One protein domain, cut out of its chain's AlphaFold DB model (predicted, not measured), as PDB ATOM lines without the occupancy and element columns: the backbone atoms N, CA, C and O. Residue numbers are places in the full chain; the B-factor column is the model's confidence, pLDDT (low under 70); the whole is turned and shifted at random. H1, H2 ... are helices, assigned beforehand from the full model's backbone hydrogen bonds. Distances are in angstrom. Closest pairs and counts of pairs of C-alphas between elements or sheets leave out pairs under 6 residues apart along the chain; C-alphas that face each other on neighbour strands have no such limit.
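This is residues 169 to 299 of the 737 residues of an uncharacterized protein of Candidatus Gastranaerophilales bacterium HUM_21 (UniProt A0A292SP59). Three side-by-side pairs of antiparallel helices are gathered round one long helix, H3, which lies in the middle and belongs to one of them, the hairpin of H2 and H3. The hairpin of H5 and H6 crosses H3 steeply through H6, the pair of H4 and H7 packs on H2 through H7, and H1 packs across the second half of H3. The printed part has 131 residues with seven named helices, H1 to H7 in order along the chain, and no named strand: the class is all helix. The whole is compact, with a radius of gyration of the C-alphas of 14.4 A, but elongated in outline, spanning 46 by 28 by 25 A.

H1, residues 169 to 177, touches H3, residues 200 to 220, with residues 212 to 220 of H3 alone; the closest C-alphas, of Val 176 and Gly 216, are 4.0 A apart, and the lines are about perpendicular at 81 degrees. H2, residues 179 to 195, forms a helical hairpin with H3, at a shallow tilt of 28 degrees, opposite ways, the closest C-alphas being those of Thr 179 and Gly 216 at 5.3 A. H3 is the hub, touching four helices. H4, residues 225 to 234, touches H7, residues 290 to 299, at a shallow tilt of 25 degrees, opposite ways; the closest C-alphas are those of Phe 230 and Ala 294, 4.7 A apart. H7 also touches H2 at a steep tilt of 61 degrees, closest at the C-alphas of Thr 190 and Ser 292, 5.3 A apart. H5, residues 242 to 254, only just touches H3, with 3 pairs of C-alphas within 8 A, the closest being Ala 219 and Leu 251 at 6.3 A. H6, residues 260 to 278, forms a helical hairpin with H5 at 21 degrees, closest at the C-alphas of Ala 247 and Ala 270, 4.3 A apart. H6 touches H3 at a steep tilt of 59 degrees, where the C-alphas of Thr 211 and Gly 275 are 5.8 A apart. H5 and H7 are apart. Every O i to N i+4 pair is within hydrogen-bond range in H1, H3, H4, H5, H6 and H7; in H2 it is 11 of 13.

H1 begins at C-alpha 169 (-67.070, 34.639, -46.696). H2 is 25.1 A long, H3 29.6 A from C-alpha 200 at (-48.900, 58.091, -47.331), and H6 26.8 A. H1 measures 11.3 A, H4 14.1 A, H5 18.4 A and H7 14.2 A, ending at C-alpha 299 (-39.881, 37.822, -58.675).

The two C-alphas farthest apart are those of Thr 195 and Thr 258, 45.8 A. The printed part has no cut, and the link from H6 to H7, 11 residues, is long. The mean pLDDT of the printed part is 84.5; residues 193 to 196 and 281 to 289 are under 70.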
ATOM      1  N   ASP A 169     -67.137  35.339 -45.417       82.69
ATOM      2  CA  ASP A 169     -67.070  34.639 -46.696       82.69
ATOM      3  C   ASP A 169     -66.382  35.508 -47.748       82.69
ATOM      4  O   ASP A 169     -65.448  35.042 -48.391       82.69
ATOM      5  N   THR A 170     -66.770  36.780 -47.885       85.88
ATOM      6  CA  THR A 170     -66.124  37.722 -48.810       85.88
ATOM      7  C   THR A 170     -64.650  37.918 -48.467       85.88
ATOM      8  O   THR A 170     -63.799  37.730 -49.326       85.88
ATOM      9  N   GLN A 171     -64.310  38.246 -47.218       84.62
ATOM     10  CA  GLN A 171     -62.926  38.564 -46.853       84.62
ATOM     11  C   GLN A 171     -61.974  37.374 -46.996       84.62
ATOM     12  O   GLN A 171     -60.830  37.576 -47.398       84.62
ATOM     13  N   LEU A 172     -62.418  36.161 -46.663       82.94
ATOM     14  CA  LEU A 172     -61.579  34.967 -46.724       82.94
ATOM     15  C   LEU A 172     -61.537  34.381 -48.139       82.94
ATOM     16  O   LEU A 172     -60.459  34.085 -48.647       82.94
ATOM     17  N   THR A 173     -62.695  34.260 -48.798       79.00
ATOM     18  CA  THR A 173     -62.784  33.714 -50.161       79.00
ATOM     19  C   THR A 173     -62.070  34.623 -51.150       79.00
ATOM     20  O   THR A 173     -61.325  34.122 -51.990       79.00
ATOM     21  N   ASP A 174     -62.239  35.945 -51.040       83.19
ATOM     22  CA  ASP A 174     -61.572  36.875 -51.950       83.19
ATOM     23  C   ASP A 174     -60.065  36.921 -51.706       83.19
ATOM     24  O   ASP A 174     -59.315  37.036 -52.673       83.19
ATOM     25  N   ALA A 175     -59.605  36.808 -50.457       83.75
ATOM     26  CA  ALA A 175     -58.176  36.759 -50.162       83.75
ATOM     27  C   ALA A 175     -57.542  35.470 -50.707       83.75
ATOM     28  O   ALA A 175     -56.562  35.543 -51.441       83.75
ATOM     29  N   VAL A 176     -58.130  34.302 -50.411       87.50
ATOM     30  CA  VAL A 176     -57.577  32.990 -50.792       87.50
ATOM     31  C   VAL A 176     -57.667  32.752 -52.302       87.50
ATOM     32  O   VAL A 176     -56.654  32.456 -52.937       87.50
ATOM     33  N   ASN A 177     -58.842  32.927 -52.914       86.25
ATOM     34  CA  ASN A 177     -59.034  32.605 -54.335       86.25
ATOM     35  C   ASN A 177     -58.377  33.611 -55.283       86.25
ATOM     36  O   ASN A 177     -58.117  33.272 -56.434       86.25
ATOM     37  N   ASN A 178     -58.116  34.837 -54.823       87.94
ATOM     38  CA  ASN A 178     -57.471  35.864 -55.636       87.94
ATOM     39  C   ASN A 178     -56.017  36.105 -55.224       87.94
ATOM     40  O   ASN A 178     -55.493  37.171 -55.528       87.94
ATOM     41  N   THR A 179     -55.357  35.157 -54.554       88.31
ATOM     42  CA  THR A 179     -53.971  35.320 -54.085       88.31
ATOM     43  C   THR A 179     -53.024  35.762 -55.213       88.31
ATOM     44  O   THR A 179     -52.336  36.772 -55.066       88.31
ATOM     45  N   ASP A 180     -53.062  35.099 -56.376       86.06
ATOM     46  CA  ASP A 180     -52.236  35.467 -57.539       86.06
ATOM     47  C   ASP A 180     -52.601  36.845 -58.098       86.06
ATOM     48  O   ASP A 180     -51.734  37.685 -58.329       86.06
ATOM     49  N   ALA A 181     -53.898  37.131 -58.242       88.44
ATOM     50  CA  ALA A 181     -54.367  38.431 -58.715       88.44
ATOM     51  C   ALA A 181     -54.025  39.565 -57.729       88.44
ATOM     52  O   ALA A 181     -53.793  40.702 -58.140       88.44
ATOM     53  N   ASN A 182     -53.987  39.284 -56.426       90.25
ATOM     54  CA  ASN A 182     -53.562  40.226 -55.397       90.25
ATOM     55  C   ASN A 182     -52.050  40.463 -55.470       90.25
ATOM     56  O   ASN A 182     -51.625  41.608 -55.336       90.25
ATOM     57  N   TYR A 183     -51.250  39.435 -55.773       91.31
ATOM     58  CA  TYR A 183     -49.823  39.607 -56.054       91.31
ATOM     59  C   TYR A 183     -49.565  40.418 -57.333       91.31
ATOM     60  O   TYR A 183     -48.706  41.299 -57.341       91.31
ATOM     61  N   GLU A 184     -50.323  40.184 -58.410       90.38
ATOM     62  CA  GLU A 184     -50.231  40.982 -59.644       90.38
ATOM     63  C   GLU A 184     -50.573  42.454 -59.390       90.38
ATOM     64  O   GLU A 184     -49.838  43.349 -59.814       90.38
ATOM     65  N   LYS A 185     -51.653  42.719 -58.640       90.69
ATOM     66  CA  LYS A 185     -52.015  44.079 -58.209       90.69
ATOM     67  C   LYS A 185     -50.924  44.706 -57.353       90.69
ATOM     68  O   LYS A 185     -50.609  45.874 -57.560       90.69
ATOM     69  N   LEU A 186     -50.355  43.948 -56.413       91.19
ATOM     70  CA  LEU A 186     -49.267  44.420 -55.561       91.19
ATOM     71  C   LEU A 186     -48.054  44.808 -56.412       91.19
ATOM     72  O   LEU A 186     -47.537  45.907 -56.257       91.19
ATOM     73  N   THR A 187     -47.675  43.948 -57.359       89.62
ATOM     74  CA  THR A 187     -46.556  44.174 -58.281       89.62
ATOM     75  C   THR A 187     -46.759  45.433 -59.121       89.62
ATOM     76  O   THR A 187     -45.837  46.228 -59.283       89.62
ATOM     77  N   GLU A 188     -47.963  45.649 -59.655       87.88
ATOM     78  CA  GLU A 188     -48.265  46.858 -60.423       87.88
ATOM     79  C   GLU A 188     -48.265  48.114 -59.538       87.88
ATOM     80  O   GLU A 188     -47.732  49.150 -59.935       87.88
ATOM     81  N   ALA A 189     -48.803  48.018 -58.320       86.69
ATOM     82  CA  ALA A 189     -48.852  49.134 -57.383       86.69
ATOM     83  C   ALA A 189     -47.448  49.549 -56.895       86.69
ATOM     84  O   ALA A 189     -47.177  50.743 -56.749       86.69
ATOM     85  N   THR A 190     -46.524  48.597 -56.712       85.62
ATOM     86  CA  THR A 190     -45.144  48.883 -56.286       85.62
ATOM     87  C   THR A 190     -44.261  49.444 -57.403       85.62
ATOM     88  O   THR A 190     -43.332  50.187 -57.095       85.62
ATOM     89  N   LYS A 191     -44.560  49.202 -58.692       82.50
ATOM     90  CA  LYS A 191     -43.798  49.801 -59.815       82.50
ATOM     91  C   LYS A 191     -43.744  51.321 -59.739       82.50
ATOM     92  O   LYS A 191     -42.715  51.918 -60.034       82.50
ATOM     93  N   LYS A 192     -44.850  51.955 -59.339       70.94
ATOM     94  CA  LYS A 192     -44.905  53.412 -59.188       70.94
ATOM     95  C   LYS A 192     -43.981  53.890 -58.062       70.94
ATOM     96  O   LYS A 192     -43.286  54.885 -58.246       70.94
ATOM     97  N   ALA A 193     -43.933  53.148 -56.954       67.19
ATOM     98  CA  ALA A 193     -43.046  53.412 -55.818       67.19
ATOM     99  C   ALA A 193     -41.555  53.232 -56.150       67.19
ATOM    100  O   ALA A 193     -40.712  53.846 -55.507       67.19
ATOM    101  N   ASP A 194     -41.221  52.434 -57.168       65.06
ATOM    102  CA  ASP A 194     -39.841  52.276 -57.642       65.06
ATOM    103  C   ASP A 194     -39.357  53.451 -58.506       65.06
ATOM    104  O   ASP A 194     -38.152  53.664 -58.650       65.06
ATOM    105  N   THR A 195     -40.278  54.207 -59.110       63.44
ATOM    106  CA  THR A 195     -39.948  55.267 -60.078       63.44
ATOM    107  C   THR A 195     -40.235  56.682 -59.581       63.44
ATOM    108  O   THR A 195     -39.641  57.637 -60.081       63.44
ATOM    109  N   GLU A 196     -41.153  56.837 -58.627       68.38
ATOM    110  CA  GLU A 196     -41.647  58.123 -58.136       68.38
ATOM    111  C   GLU A 196     -41.842  58.090 -56.614       68.38
ATOM    112  O   GLU A 196     -42.101  57.045 -56.023       68.38
ATOM    113  N   TYR A 197     -41.778  59.259 -55.971       71.69
ATOM    114  CA  TYR A 197     -42.155  59.391 -54.563       71.69
ATOM    115  C   TYR A 197     -43.665  59.161 -54.401       71.69
ATOM    116  O   TYR A 197     -44.459  59.887 -55.003       71.69
ATOM    117  N   ILE A 198     -44.058  58.196 -53.569       77.75
ATOM    118  CA  ILE A 198     -45.465  57.914 -53.243       77.75
ATOM    119  C   ILE A 198     -45.912  58.670 -51.989       77.75
ATOM    120  O   ILE A 198     -45.116  59.000 -51.117       77.75
ATOM    121  N   THR A 199     -47.200  58.969 -51.891       80.88
ATOM    122  CA  THR A 199     -47.822  59.585 -50.711       80.88
ATOM    123  C   THR A 199     -48.183  58.542 -49.648       80.88
ATOM    124  O   THR A 199     -48.303  57.354 -49.937       80.88
ATOM    125  N   SER A 200     -48.437  58.981 -48.409       79.81
ATOM    126  CA  SER A 200     -48.900  58.091 -47.331       79.81
ATOM    127  C   SER A 200     -50.254  57.432 -47.632       79.81
ATOM    128  O   SER A 200     -50.508  56.322 -47.169       79.81
ATOM    129  N   GLU A 201     -51.116  58.089 -48.415       83.44
ATOM    130  CA  GLU A 201     -52.391  57.520 -48.878       83.44
ATOM    131  C   GLU A 201     -52.159  56.395 -49.895       83.44
ATOM    132  O   GLU A 201     -52.738  55.320 -49.763       83.44
ATOM    133  N   GLU A 202     -51.256  56.604 -50.857       84.50
ATOM    134  CA  GLU A 202     -50.867  55.575 -51.832       84.50
ATOM    135  C   GLU A 202     -50.165  54.391 -51.152       84.50
ATOM    136  O   GLU A 202     -50.443  53.238 -51.473       84.50
ATOM    137  N   TYR A 203     -49.311  54.649 -50.156       85.31
ATOM    138  CA  TYR A 203     -48.694  53.579 -49.374       85.31
ATOM    139  C   TYR A 203     -49.727  52.765 -48.585       85.31
ATOM    140  O   TYR A 203     -49.631  51.540 -48.533       85.31
ATOM    141  N   ALA A 204     -50.742  53.412 -48.003       86.06
ATOM    142  CA  ALA A 204     -51.818  52.712 -47.304       86.06
ATOM    143  C   ALA A 204     -52.609  51.780 -48.242       86.06
ATOM    144  O   ALA A 204     -53.007  50.691 -47.825       86.06
ATOM    145  N   GLU A 205     -52.793  52.166 -49.509       88.25
ATOM    146  CA  GLU A 205     -53.400  51.310 -50.534       88.25
ATOM    147  C   GLU A 205     -52.511  50.098 -50.861       88.25
ATOM    148  O   GLU A 205     -52.986  48.962 -50.801       88.25
ATOM    149  N   ILE A 206     -51.209  50.310 -51.102       89.12
ATOM    150  CA  ILE A 206     -50.231  49.230 -51.338       89.12
ATOM    151  C   ILE A 206     -50.199  48.257 -50.147       89.12
ATOM    152  O   ILE A 206     -50.264  47.041 -50.329       89.12
ATOM    153  N   LYS A 207     -50.160  48.785 -48.917       90.06
ATOM    154  CA  LYS A 207     -50.195  48.012 -47.667       90.06
ATOM    155  C   LYS A 207     -51.480  47.195 -47.532       90.06
ATOM    156  O   LYS A 207     -51.425  46.053 -47.076       90.06
ATOM    157  N   GLY A 208     -52.623  47.743 -47.944       90.44
ATOM    158  CA  GLY A 208     -53.894  47.020 -47.986       90.44
ATOM    159  C   GLY A 208     -53.845  45.822 -48.935       90.44
ATOM    160  O   GLY A 208     -54.169  44.707 -48.529       90.44
ATOM    161  N   ILE A 209     -53.347  46.024 -50.159       91.50
ATOM    162  CA  ILE A 209     -53.196  44.952 -51.158       91.50
ATOM    163  C   ILE A 209     -52.224  43.871 -50.656       91.50
ATOM    164  O   ILE A 209     -52.522  42.681 -50.747       91.50
ATOM    165  N   ALA A 210     -51.088  44.273 -50.078       92.62
ATOM    166  CA  ALA A 210     -50.119  43.349 -49.490       92.62
ATOM    167  C   ALA A 210     -50.710  42.554 -48.316       92.62
ATOM    168  O   ALA A 210     -50.462  41.356 -48.194       92.62
ATOM    169  N   THR A 211     -51.535  43.196 -47.483       93.69
ATOM    170  CA  THR A 211     -52.238  42.532 -46.377       93.69
ATOM    171  C   THR A 211     -53.173  41.443 -46.892       93.69
ATOM    172  O   THR A 211     -53.169  40.338 -46.355       93.69
ATOM    173  N   ASP A 212     -53.943  41.726 -47.945       92.38
ATOM    174  CA  ASP A 212     -54.852  40.746 -48.545       92.38
ATOM    175  C   ASP A 212     -54.095  39.605 -49.245       92.38
ATOM    176  O   ASP A 212     -54.521  38.454 -49.158       92.38
ATOM    177  N   TYR A 213     -52.951  39.889 -49.882       94.31
ATOM    178  CA  TYR A 213     -52.066  38.866 -50.450       94.31
ATOM    179  C   TYR A 213     -51.506  37.918 -49.374       94.31
ATOM    180  O   TYR A 213     -51.666  36.702 -49.484       94.31
ATOM    181  N   ILE A 214     -50.905  38.463 -48.309       95.12
ATOM    182  CA  ILE A 214     -50.335  37.667 -47.210       95.12
ATOM    183  C   ILE A 214     -51.437  36.870 -46.503       95.12
ATOM    184  O   ILE A 214     -51.253  35.687 -46.219       95.12
ATOM    185  N   LEU A 215     -52.600  37.485 -46.257       94.06
ATOM    186  CA  LEU A 215     -53.749  36.788 -45.681       94.06
ATOM    187  C   LEU A 215     -54.194  35.623 -46.572       94.06
ATOM    188  O   LEU A 215     -54.471  34.552 -46.043       94.06
ATOM    189  N   GLY A 216     -54.260  35.823 -47.890       92.94
ATOM    190  CA  GLY A 216     -54.633  34.786 -48.853       92.94
ATOM    191  C   GLY A 216     -53.701  33.578 -48.805       92.94
ATOM    192  O   GLY A 216     -54.178  32.448 -48.699       92.94
ATOM    193  N   ILE A 217     -52.383  33.818 -48.778       93.88
ATOM    194  CA  ILE A 217     -51.374  32.759 -48.639       93.88
ATOM    195  C   ILE A 217     -51.533  32.014 -47.307       93.88
ATOM    196  O   ILE A 217     -51.662  30.790 -47.310       93.88
ATOM    197  N   MET A 218     -51.572  32.740 -46.183       92.44
ATOM    198  CA  MET A 218     -51.623  32.132 -44.847       92.44
ATOM    199  C   MET A 218     -52.944  31.392 -44.589       92.44
ATOM    200  O   MET A 218     -52.967  30.316 -43.999       92.44
ATOM    201  N   ALA A 219     -54.074  31.954 -45.022       89.44
ATOM    202  CA  ALA A 219     -55.381  31.320 -44.858       89.44
ATOM    203  C   ALA A 219     -55.579  30.136 -45.815       89.44
ATOM    204  O   ALA A 219     -56.306  29.199 -45.485       89.44
ATOM    205  N   GLY A 220     -54.942  30.175 -46.990       87.00
ATOM    206  CA  GLY A 220     -54.963  29.101 -47.978       87.00
ATOM    207  C   GLY A 220     -54.011  27.942 -47.669       87.00
ATOM    208  O   GLY A 220     -54.116  26.902 -48.318       87.00
ATOM    209  N   GLY A 221     -53.099  28.098 -46.702       85.75
ATOM    210  CA  GLY A 221     -52.051  27.112 -46.424       85.75
ATOM    211  C   GLY A 221     -51.040  26.991 -47.569       85.75
ATOM    212  O   GLY A 221     -50.621  25.883 -47.909       85.75
ATOM    213  N   LEU A 222     -50.740  28.110 -48.237       86.56
ATOM    214  CA  LEU A 222     -49.885  28.188 -49.427       86.56
ATOM    215  C   LEU A 222     -48.473  28.708 -49.106       86.56
ATOM    216  O   LEU A 222     -47.773  29.181 -50.001       86.56
ATOM    217  N   GLU A 223     -48.049  28.657 -47.841       89.19
ATOM    218  CA  GLU A 223     -46.702  29.047 -47.429       89.19
ATOM    219  C   GLU A 223     -45.657  28.111 -48.058       89.19
ATOM    220  O   GLU A 223     -45.492  26.957 -47.662       89.19
ATOM    221  N   ASN A 224     -44.959  28.616 -49.072       89.75
ATOM    222  CA  ASN A 224     -43.921  27.918 -49.821       89.75
ATOM    223  C   ASN A 224     -42.638  28.767 -49.880       89.75
ATOM    224  O   ASN A 224     -42.594  29.880 -49.360       89.75
ATOM    225  N   ASP A 225     -41.603  28.269 -50.556       89.94
ATOM    226  CA  ASP A 225     -40.310  28.961 -50.639       89.94
ATOM    227  C   ASP A 225     -40.404  30.358 -51.291       89.94
ATOM    228  O   ASP A 225     -39.630  31.253 -50.958       89.94
ATOM    229  N   GLU A 226     -41.376  30.587 -52.184       90.81
ATOM    230  CA  GLU A 226     -41.597  31.899 -52.810       90.81
ATOM    231  C   GLU A 226     -42.197  32.906 -51.820       90.81
ATOM    232  O   GLU A 226     -41.842  34.086 -51.833       90.81
ATOM    233  N   PHE A 227     -43.108  32.444 -50.960       93.31
ATOM    234  CA  PHE A 227     -43.639  33.242 -49.861       93.31
ATOM    235  C   PHE A 227     -42.562  33.513 -48.809       93.31
ATOM    236  O   PHE A 227     -42.444  34.643 -48.340       93.31
ATOM    237  N   ASP A 228     -41.734  32.520 -48.486       93.06
ATOM    238  CA  ASP A 228     -40.605  32.694 -47.574       93.06
ATOM    239  C   ASP A 228     -39.597  33.721 -48.121       93.06
ATOM    240  O   ASP A 228     -39.131  34.571 -47.360       93.06
ATOM    241  N   ALA A 229     -39.308  33.717 -49.429       91.62
ATOM    242  CA  ALA A 229     -38.465  34.727 -50.075       91.62
ATOM    243  C   ALA A 229     -39.074  36.138 -49.981       91.62
ATOM    244  O   ALA A 229     -38.380  37.089 -49.619       91.62
ATOM    245  N   PHE A 230     -40.380  36.269 -50.242       94.38
ATOM    246  CA  PHE A 230     -41.113  37.530 -50.094       94.38
ATOM    247  C   PHE A 230     -41.065  38.053 -48.652       94.38
ATOM    248  O   PHE A 230     -40.677  39.194 -48.401       94.38
ATOM    249  N   MET A 231     -41.428  37.210 -47.685       94.19
ATOM    250  CA  MET A 231     -41.513  37.596 -46.280       94.19
ATOM    251  C   MET A 231     -40.142  37.881 -45.666       94.19
ATOM    252  O   MET A 231     -40.038  38.794 -44.856       94.19
ATOM    253  N   SER A 232     -39.091  37.156 -46.067       91.62
ATOM    254  CA  SER A 232     -37.723  37.389 -45.577       91.62
ATOM    255  C   SER A 232     -37.142  38.711 -46.077       91.62
ATOM    256  O   SER A 232     -36.384  39.355 -45.357       91.62
ATOM    257  N   ALA A 233     -37.508  39.139 -47.288       90.00
ATOM    258  CA  ALA A 233     -37.149  40.460 -47.796       90.00
ATOM    259  C   ALA A 233     -37.930  41.587 -47.102       90.00
ATOM    260  O   ALA A 233     -37.378  42.658 -46.867       90.00
ATOM    261  N   LEU A 234     -39.189  41.335 -46.728       88.94
ATOM    262  CA  LEU A 234     -39.993  42.278 -45.950       88.94
ATOM    263  C   LEU A 234     -39.485  42.411 -44.502       88.94
ATOM    264  O   LEU A 234     -39.374  43.515 -43.976       88.94
ATOM    265  N   ASN A 235     -39.198  41.282 -43.852       87.56
ATOM    266  CA  ASN A 235     -38.666  41.186 -42.497       87.56
ATOM    267  C   ASN A 235     -37.825  39.893 -42.371       87.56
ATOM    268  O   ASN A 235     -38.399  38.802 -42.299       87.56
ATOM    269  N   PRO A 236     -36.482  39.982 -42.275       88.00
ATOM    270  CA  PRO A 236     -35.595  38.812 -42.234       88.00
ATOM    271  C   PRO A 236     -35.887  37.815 -41.107       88.00
ATOM    272  O   PRO A 236     -35.577  36.632 -41.226       88.00
ATOM    273  N   GLU A 237     -36.507  38.270 -40.014       89.00
ATOM    274  CA  GLU A 237     -36.893  37.431 -38.878       89.00
ATOM    275  C   GLU A 237     -38.418  37.280 -38.743       89.00
ATOM    276  O   GLU A 237     -38.913  37.014 -37.645       89.00
ATOM    277  N   TYR A 238     -39.191  37.402 -39.831       90.75
ATOM    278  CA  TYR A 238     -40.664  37.385 -39.768       90.75
ATOM    279  C   TYR A 238     -41.239  36.154 -39.043       90.75
ATOM    280  O   TYR A 238     -42.225  36.280 -38.324       90.75
ATOM    281  N   LYS A 239     -40.603  34.973 -39.136       91.06
ATOM    282  CA  LYS A 239     -41.030  33.764 -38.394       91.06
ATOM    283  C   LYS A 239     -40.954  33.946 -36.870       91.06
ATOM    284  O   LYS A 239     -41.703  33.314 -36.123       91.06
ATOM    285  N   ASN A 240     -40.057  34.809 -36.390       89.69
ATOM    286  CA  ASN A 240     -39.924  35.159 -34.978       89.69
ATOM    287  C   ASN A 240     -40.800  36.349 -34.567       89.69
ATOM    288  O   ASN A 240     -41.060  36.488 -33.365       89.69
ATOM    289  N   ASP A 241     -41.284  37.136 -35.529       90.44
ATOM    290  CA  ASP A 241     -42.076  38.338 -35.305       90.44
ATOM    291  C   ASP A 241     -43.384  38.044 -34.552       90.44
ATOM    292  O   ASP A 241     -44.079  37.045 -34.774       90.44
ATOM    293  N   THR A 242     -43.721  38.931 -33.614       90.88
ATOM    294  CA  THR A 242     -44.913  38.772 -32.775       90.88
ATOM    295  C   THR A 242     -46.193  38.883 -33.599       90.88
ATOM    296  O   THR A 242     -47.122  38.109 -33.382       90.88
ATOM    297  N   ASN A 243     -46.247  39.804 -34.560       91.25
ATOM    298  CA  ASN A 243     -47.414  40.010 -35.405       91.25
ATOM    299  C   ASN A 243     -47.642  38.830 -36.356       91.25
ATOM    300  O   ASN A 243     -48.783  38.397 -36.510       91.25
ATOM    301  N   TYR A 244     -46.580  38.243 -36.919       91.88
ATOM    302  CA  TYR A 244     -46.700  37.023 -37.729       91.88
ATOM    303  C   TYR A 244     -47.305  35.865 -36.917       91.88
ATOM    304  O   TYR A 244     -48.288  35.253 -37.335       91.88
ATOM    305  N   LYS A 245     -46.801  35.629 -35.696       89.50
ATOM    306  CA  LYS A 245     -47.336  34.602 -34.780       89.50
ATOM    307  C   LYS A 245     -48.785  34.868 -34.370       89.50
ATOM    308  O   LYS A 245     -49.568  33.930 -34.225       89.50
ATOM    309  N   VAL A 246     -49.155  36.135 -34.170       88.31
ATOM    310  CA  VAL A 246     -50.541  36.527 -33.870       88.31
ATOM    311  C   VAL A 246     -51.455  36.232 -35.058       88.31
ATOM    312  O   VAL A 246     -52.519  35.651 -34.853       88.31
ATOM    313  N   ALA A 247     -51.042  36.574 -36.281       89.50
ATOM    314  CA  ALA A 247     -51.802  36.280 -37.494       89.50
ATOM    315  C   ALA A 247     -51.975  34.768 -37.706       89.50
ATOM    316  O   ALA A 247     -53.095  34.306 -37.911       89.50
ATOM    317  N   GLN A 248     -50.900  33.988 -37.557       89.81
ATOM    318  CA  GLN A 248     -50.936  32.528 -37.662       89.81
ATOM    319  C   GLN A 248     -51.909  31.912 -36.646       89.81
ATOM    320  O   GLN A 248     -52.821  31.179 -37.022       89.81
ATOM    321  N   LYS A 249     -51.794  32.283 -35.364       85.25
ATOM    322  CA  LYS A 249     -52.684  31.783 -34.306       85.25
ATOM    323  C   LYS A 249     -54.145  32.193 -34.517       85.25
ATOM    324  O   LYS A 249     -55.052  31.437 -34.179       85.25
ATOM    325  N   ALA A 250     -54.392  33.390 -35.048       87.31
ATOM    326  CA  ALA A 250     -55.740  33.824 -35.400       87.31
ATOM    327  C   ALA A 250     -56.336  32.914 -36.489       87.31
ATOM    328  O   ALA A 250     -57.453  32.424 -36.332       87.31
ATOM    329  N   LEU A 251     -55.578  32.609 -37.543       87.06
ATOM    330  CA  LEU A 251     -56.033  31.726 -38.620       87.06
ATOM    331  C   LEU A 251     -56.213  30.269 -38.165       87.06
ATOM    332  O   LEU A 251     -57.173  29.625 -38.580       87.06
ATOM    333  N   GLU A 252     -55.387  29.767 -37.245       87.50
ATOM    334  CA  GLU A 252     -55.602  28.460 -36.600       87.50
ATOM    335  C   GLU A 252     -56.925  28.410 -35.818       87.50
ATOM    336  O   GLU A 252     -57.682  27.443 -35.916       87.50
ATOM    337  N   LEU A 253     -57.244  29.466 -35.059       82.12
ATOM    338  CA  LEU A 253     -58.516  29.559 -34.335       82.12
ATOM    339  C   LEU A 253     -59.708  29.585 -35.298       82.12
ATOM    340  O   LEU A 253     -60.729  28.948 -35.021       82.12
ATOM    341  N   LEU A 254     -59.565  30.269 -36.437       83.38
ATOM    342  CA  LEU A 254     -60.603  30.376 -37.460       83.38
ATOM    343  C   LEU A 254     -61.039  29.004 -37.996       83.38
ATOM    344  O   LEU A 254     -62.223  28.813 -38.252       83.38
ATOM    345  N   GLN A 255     -60.123  28.031 -38.089       80.44
ATOM    346  CA  GLN A 255     -60.418  26.673 -38.580       80.44
ATOM    347  C   GLN A 255     -61.439  25.911 -37.718       80.44
ATOM    348  O   GLN A 255     -62.042  24.944 -38.184       80.44
ATOM    349  N   THR A 256     -61.619  26.311 -36.456       76.19
ATOM    350  CA  THR A 256     -62.519  25.632 -35.504       76.19
ATOM    351  C   THR A 256     -63.672  26.507 -35.011       76.19
ATOM    352  O   THR A 256     -64.569  26.010 -34.323       76.19
ATOM    353  N   GLU A 257     -63.676  27.796 -35.355       81.44
ATOM    354  CA  GLU A 257     -64.736  28.729 -34.981       81.44
ATOM    355  C   GLU A 257     -65.930  28.610 -35.941       81.44
ATOM    356  O   GLU A 257     -65.786  28.419 -37.142       81.44
ATOM    357  N   THR A 258     -67.136  28.700 -35.384       74.00
ATOM    358  CA  THR A 258     -68.412  28.553 -36.112       74.00
ATOM    359  C   THR A 258     -69.373  29.718 -35.853       74.00
ATOM    360  O   THR A 258     -70.483  29.757 -36.388       74.00
ATOM    361  N   ASP A 259     -68.998  30.652 -34.973       77.25
ATOM    362  CA  ASP A 259     -69.686  31.919 -34.751       77.25
ATOM    363  C   ASP A 259     -69.181  32.995 -35.733       77.25
ATOM    364  O   ASP A 259     -68.058  33.472 -35.577       77.25
ATOM    365  N   PRO A 260     -69.996  33.443 -36.703       80.50
ATOM    366  CA  PRO A 260     -69.561  34.345 -37.764       80.50
ATOM    367  C   PRO A 260     -69.075  35.696 -37.247       80.50
ATOM    368  O   PRO A 260     -68.178  36.289 -37.835       80.50
ATOM    369  N   ILE A 261     -69.624  36.177 -36.127       80.00
ATOM    370  CA  ILE A 261     -69.183  37.440 -35.521       80.00
ATOM    371  C   ILE A 261     -67.750  37.283 -34.999       80.00
ATOM    372  O   ILE A 261     -66.898  38.129 -35.256       80.00
ATOM    373  N   LYS A 262     -67.451  36.161 -34.338       80.75
ATOM    374  CA  LYS A 262     -66.094  35.864 -33.864       80.75
ATOM    375  C   LYS A 262     -65.143  35.544 -35.003       80.75
ATOM    376  O   LYS A 262     -63.998  35.972 -34.956       80.75
ATOM    377  N   MET A 263     -65.598  34.832 -36.032       83.44
ATOM    378  CA  MET A 263     -64.806  34.606 -37.243       83.44
ATOM    379  C   MET A 263     -64.403  35.941 -37.877       83.44
ATOM    380  O   MET A 263     -63.237  36.133 -38.210       83.44
ATOM    381  N   GLN A 264     -65.336  36.894 -37.970       86.44
ATOM    382  CA  GLN A 264     -65.059  38.235 -38.481       86.44
ATOM    383  C   GLN A 264     -64.040  38.980 -37.606       86.44
ATOM    384  O   GLN A 264     -63.111  39.591 -38.131       86.44
ATOM    385  N   GLU A 265     -64.168  38.912 -36.277       86.19
ATOM    386  CA  GLU A 265     -63.182  39.479 -35.343       86.19
ATOM    387  C   GLU A 265     -61.797  38.839 -35.504       86.19
ATOM    388  O   GLU A 265     -60.792  39.546 -35.545       86.19
ATOM    389  N   ILE A 266     -61.733  37.513 -35.634       86.81
ATOM    390  CA  ILE A 266     -60.493  36.758 -35.842       86.81
ATOM    391  C   ILE A 266     -59.809  37.185 -37.148       86.81
ATOM    392  O   ILE A 266     -58.611  37.466 -37.132       86.81
ATOM    393  N   ILE A 267     -60.554  37.295 -38.253       89.06
ATOM    394  CA  ILE A 267     -60.015  37.748 -39.546       89.06
ATOM    395  C   ILE A 267     -59.517  39.193 -39.446       89.06
ATOM    396  O   ILE A 267     -58.410  39.490 -39.891       89.06
ATOM    397  N   ASN A 268     -60.282  40.088 -38.816       90.38
ATOM    398  CA  ASN A 268     -59.856  41.475 -38.610       90.38
ATOM    399  C   ASN A 268     -58.576  41.560 -37.761       90.38
ATOM    400  O   ASN A 268     -57.689  42.365 -38.059       90.38
ATOM    401  N   ASN A 269     -58.444  40.713 -36.736       87.56
ATOM    402  CA  ASN A 269     -57.230  40.619 -35.924       87.56
ATOM    403  C   ASN A 269     -56.040  40.106 -36.747       87.56
ATOM    404  O   ASN A 269     -54.949  40.664 -36.630       87.56
ATOM    405  N   ALA A 270     -56.246  39.104 -37.607       90.75
ATOM    406  CA  ALA A 270     -55.215  38.609 -38.519       90.75
ATOM    407  C   ALA A 270     -54.765  39.703 -39.502       90.75
ATOM    408  O   ALA A 270     -53.571  39.975 -39.599       90.75
ATOM    409  N   LYS A 271     -55.707  40.406 -40.150       92.81
ATOM    410  CA  LYS A 271     -55.413  41.550 -41.033       92.81
ATOM    411  C   LYS A 271     -54.651  42.660 -40.314       92.81
ATOM    412  O   LYS A 271     -53.680  43.181 -40.850       92.81
ATOM    413  N   THR A 272     -55.057  43.001 -39.092       91.19
ATOM    414  CA  THR A 272     -54.377  44.026 -38.280       91.19
ATOM    415  C   THR A 272     -52.944  43.614 -37.961       91.19
ATOM    416  O   THR A 272     -52.025  44.416 -38.103       91.19
ATOM    417  N   ALA A 273     -52.737  42.359 -37.561       91.38
ATOM    418  CA  ALA A 273     -51.408  41.839 -37.275       91.38
ATOM    419  C   ALA A 273     -50.526  41.832 -38.535       91.38
ATOM    420  O   ALA A 273     -49.417  42.351 -38.496       91.38
ATOM    421  N   ILE A 274     -51.030  41.355 -39.675       94.06
ATOM    422  CA  ILE A 274     -50.309  41.405 -40.958       94.06
ATOM    423  C   ILE A 274     -49.971  42.855 -41.346       94.06
ATOM    424  O   ILE A 274     -48.834  43.149 -41.704       94.06
ATOM    425  N   GLY A 275     -50.914  43.788 -41.211       90.94
ATOM    426  CA  GLY A 275     -50.663  45.208 -41.460       90.94
ATOM    427  C   GLY A 275     -49.576  45.788 -40.545       90.94
ATOM    428  O   GLY A 275     -48.742  46.569 -40.997       90.94
ATOM    429  N   ASN A 276     -49.538  45.390 -39.273       89.06
ATOM    430  CA  ASN A 276     -48.478  45.801 -38.347       89.06
ATOM    431  C   ASN A 276     -47.123  45.168 -38.691       89.06
ATOM    432  O   ASN A 276     -46.100  45.820 -38.515       89.06
ATOM    433  N   LEU A 277     -47.116  43.930 -39.194       89.88
ATOM    434  CA  LEU A 277     -45.912  43.240 -39.662       89.88
ATOM    435  C   LEU A 277     -45.276  43.946 -40.868       89.88
ATOM    436  O   LEU A 277     -44.056  43.992 -40.964       89.88
ATOM    437  N   ILE A 278     -46.095  44.505 -41.763       89.94
ATOM    438  CA  ILE A 278     -45.630  45.275 -42.928       89.94
ATOM    439  C   ILE A 278     -44.974  46.607 -42.513       89.94
ATOM    440  O   ILE A 278     -44.049  47.063 -43.182       89.94
ATOM    441  N   GLY A 279     -45.436  47.229 -41.424       82.75
ATOM    442  CA  GLY A 279     -44.942  48.533 -40.959       82.75
ATOM    443  C   GLY A 279     -45.589  49.740 -41.656       82.75
ATOM    444  O   GLY A 279     -46.471  49.592 -42.507       82.75
ATOM    445  N   ASP A 280     -45.215  50.949 -41.231       76.56
ATOM    446  CA  ASP A 280     -45.682  52.227 -41.794       76.56
ATOM    447  C   ASP A 280     -44.579  52.901 -42.636       76.56
ATOM    448  O   ASP A 280     -43.407  52.541 -42.559       76.56
ATOM    449  N   MET A 281     -44.951  53.900 -43.445       69.69
ATOM    450  CA  MET A 281     -44.094  54.519 -44.473       69.69
ATOM    451  C   MET A 281     -42.814  55.210 -43.935       69.69
ATOM    452  O   MET A 281     -41.855  55.383 -44.683       69.69
ATOM    453  N   ASP A 282     -42.772  55.601 -42.658       54.19
ATOM    454  CA  ASP A 282     -41.828  56.607 -42.136       54.19
ATOM    455  C   ASP A 282     -40.514  56.070 -41.518       54.19
ATOM    456  O   ASP A 282     -39.775  56.841 -40.904       54.19
ATOM    457  N   GLU A 283     -40.149  54.793 -41.692       52.84
ATOM    458  CA  GLU A 283     -38.886  54.262 -41.128       52.84
ATOM    459  C   GLU A 283     -37.675  54.232 -42.087       52.84
ATOM    460  O   GLU A 283     -36.545  54.167 -41.602       52.84
ATOM    461  N   TYR A 284     -37.842  54.354 -43.416       51.78
ATOM    462  CA  TYR A 284     -36.773  53.979 -44.375       51.78
ATOM    463  C   TYR A 284     -36.143  55.108 -45.218       51.78
ATOM    464  O   TYR A 284     -35.167  54.873 -45.919       51.78
ATOM    465  N   GLY A 285     -36.594  56.362 -45.097       48.47
ATOM    466  CA  GLY A 285     -35.826  57.563 -45.485       48.47
ATOM    467  C   GLY A 285     -35.493  57.810 -46.972       48.47
ATOM    468  O   GLY A 285     -35.111  58.937 -47.291       48.47
ATOM    469  N   ASP A 286     -35.649  56.841 -47.882       50.78
ATOM    470  CA  ASP A 286     -35.199  56.950 -49.283       50.78
ATOM    471  C   ASP A 286     -36.296  56.788 -50.356       50.78
ATOM    472  O   ASP A 286     -36.025  56.957 -51.545       50.78
ATOM    473  N   GLY A 287     -37.546  56.545 -49.954       48.97
ATOM    474  CA  GLY A 287     -38.678  56.392 -50.874       48.97
ATOM    475  C   GLY A 287     -38.815  54.997 -51.492       48.97
ATOM    476  O   GLY A 287     -39.832  54.740 -52.132       48.97
ATOM    477  N   THR A 288     -37.871  54.080 -51.252       54.44
ATOM    478  CA  THR A 288     -38.072  52.650 -51.509       54.44
ATOM    479  C   THR A 288     -38.789  52.023 -50.315       54.44
ATOM    480  O   THR A 288     -38.487  52.310 -49.158       54.44
ATOM    481  N   THR A 289     -39.813  51.209 -50.575       69.19
ATOM    482  CA  THR A 289     -40.570  50.554 -49.499       69.19
ATOM    483  C   THR A 289     -40.099  49.109 -49.344       69.19
ATOM    484  O   THR A 289     -39.858  48.459 -50.364       69.19
ATOM    485  N   PRO A 290     -40.034  48.549 -48.119       77.88
ATOM    486  CA  PRO A 290     -39.760  47.122 -47.908       77.88
ATOM    487  C   PRO A 290     -40.661  46.186 -48.733       77.88
ATOM    488  O   PRO A 290     -40.254  45.091 -49.108       77.88
ATOM    489  N   LEU A 291     -41.874  46.636 -49.087       87.31
ATOM    490  CA  LEU A 291     -42.783  45.916 -49.983       87.31
ATOM    491  C   LEU A 291     -42.287  45.864 -51.432       87.31
ATOM    492  O   LEU A 291     -42.391  44.813 -52.059       87.31
ATOM    493  N   SER A 292     -41.743  46.961 -51.968       83.50
ATOM    494  CA  SER A 292     -41.162  46.968 -53.317       83.50
ATOM    495  C   SER A 292     -39.995  45.982 -53.416       83.50
ATOM    496  O   SER A 292     -39.906  45.222 -54.380       83.50
ATOM    497  N   GLU A 293     -39.135  45.943 -52.394       84.88
ATOM    498  CA  GLU A 293     -38.008  45.006 -52.345       84.88
ATOM    499  C   GLU A 293     -38.466  43.554 -52.160       84.88
ATOM    500  O   GLU A 293     -37.939  42.648 -52.808       84.88
ATOM    501  N   ALA A 294     -39.507  43.322 -51.356       89.81
ATOM    502  CA  ALA A 294     -40.115  42.004 -51.200       89.81
ATOM    503  C   ALA A 294     -40.704  41.462 -52.513       89.81
ATOM    504  O   ALA A 294     -40.481  40.299 -52.859       89.81
ATOM    505  N   VAL A 295     -41.397  42.309 -53.286       90.31
ATOM    506  CA  VAL A 295     -41.907  41.955 -54.623       90.31
ATOM    507  C   VAL A 295     -40.758  41.615 -55.576       90.31
ATOM    508  O   VAL A 295     -40.804  40.574 -56.234       90.31
ATOM    509  N   LYS A 296     -39.707  42.447 -55.638       86.88
ATOM    510  CA  LYS A 296     -38.527  42.188 -56.486       86.88
ATOM    511  C   LYS A 296     -37.819  40.897 -56.096       86.88
ATOM    512  O   LYS A 296     -37.477  40.106 -56.969       86.88
ATOM    513  N   THR A 297     -37.645  40.660 -54.797       88.62
ATOM    514  CA  THR A 297     -36.986  39.458 -54.278       88.62
ATOM    515  C   THR A 297     -37.769  38.204 -54.642       88.62
ATOM    516  O   THR A 297     -37.176  37.245 -55.137       88.62
ATOM    517  N   ARG A 298     -39.099  38.206 -54.480       90.00
ATOM    518  CA  ARG A 298     -39.931  37.072 -54.906       90.00
ATOM    519  C   ARG A 298     -39.878  36.860 -56.418       90.00
ATOM    520  O   ARG A 298     -39.729  35.721 -56.853       90.00
ATOM    521  N   ALA A 299     -39.979  37.924 -57.217       86.50
ATOM    522  CA  ALA A 299     -39.881  37.822 -58.675       86.50
ATOM    523  C   ALA A 299     -38.534  37.213 -59.102       86.50
ATOM    524  O   ALA A 299     -38.512  36.209 -59.810       86.50
TER     525      ALA A 299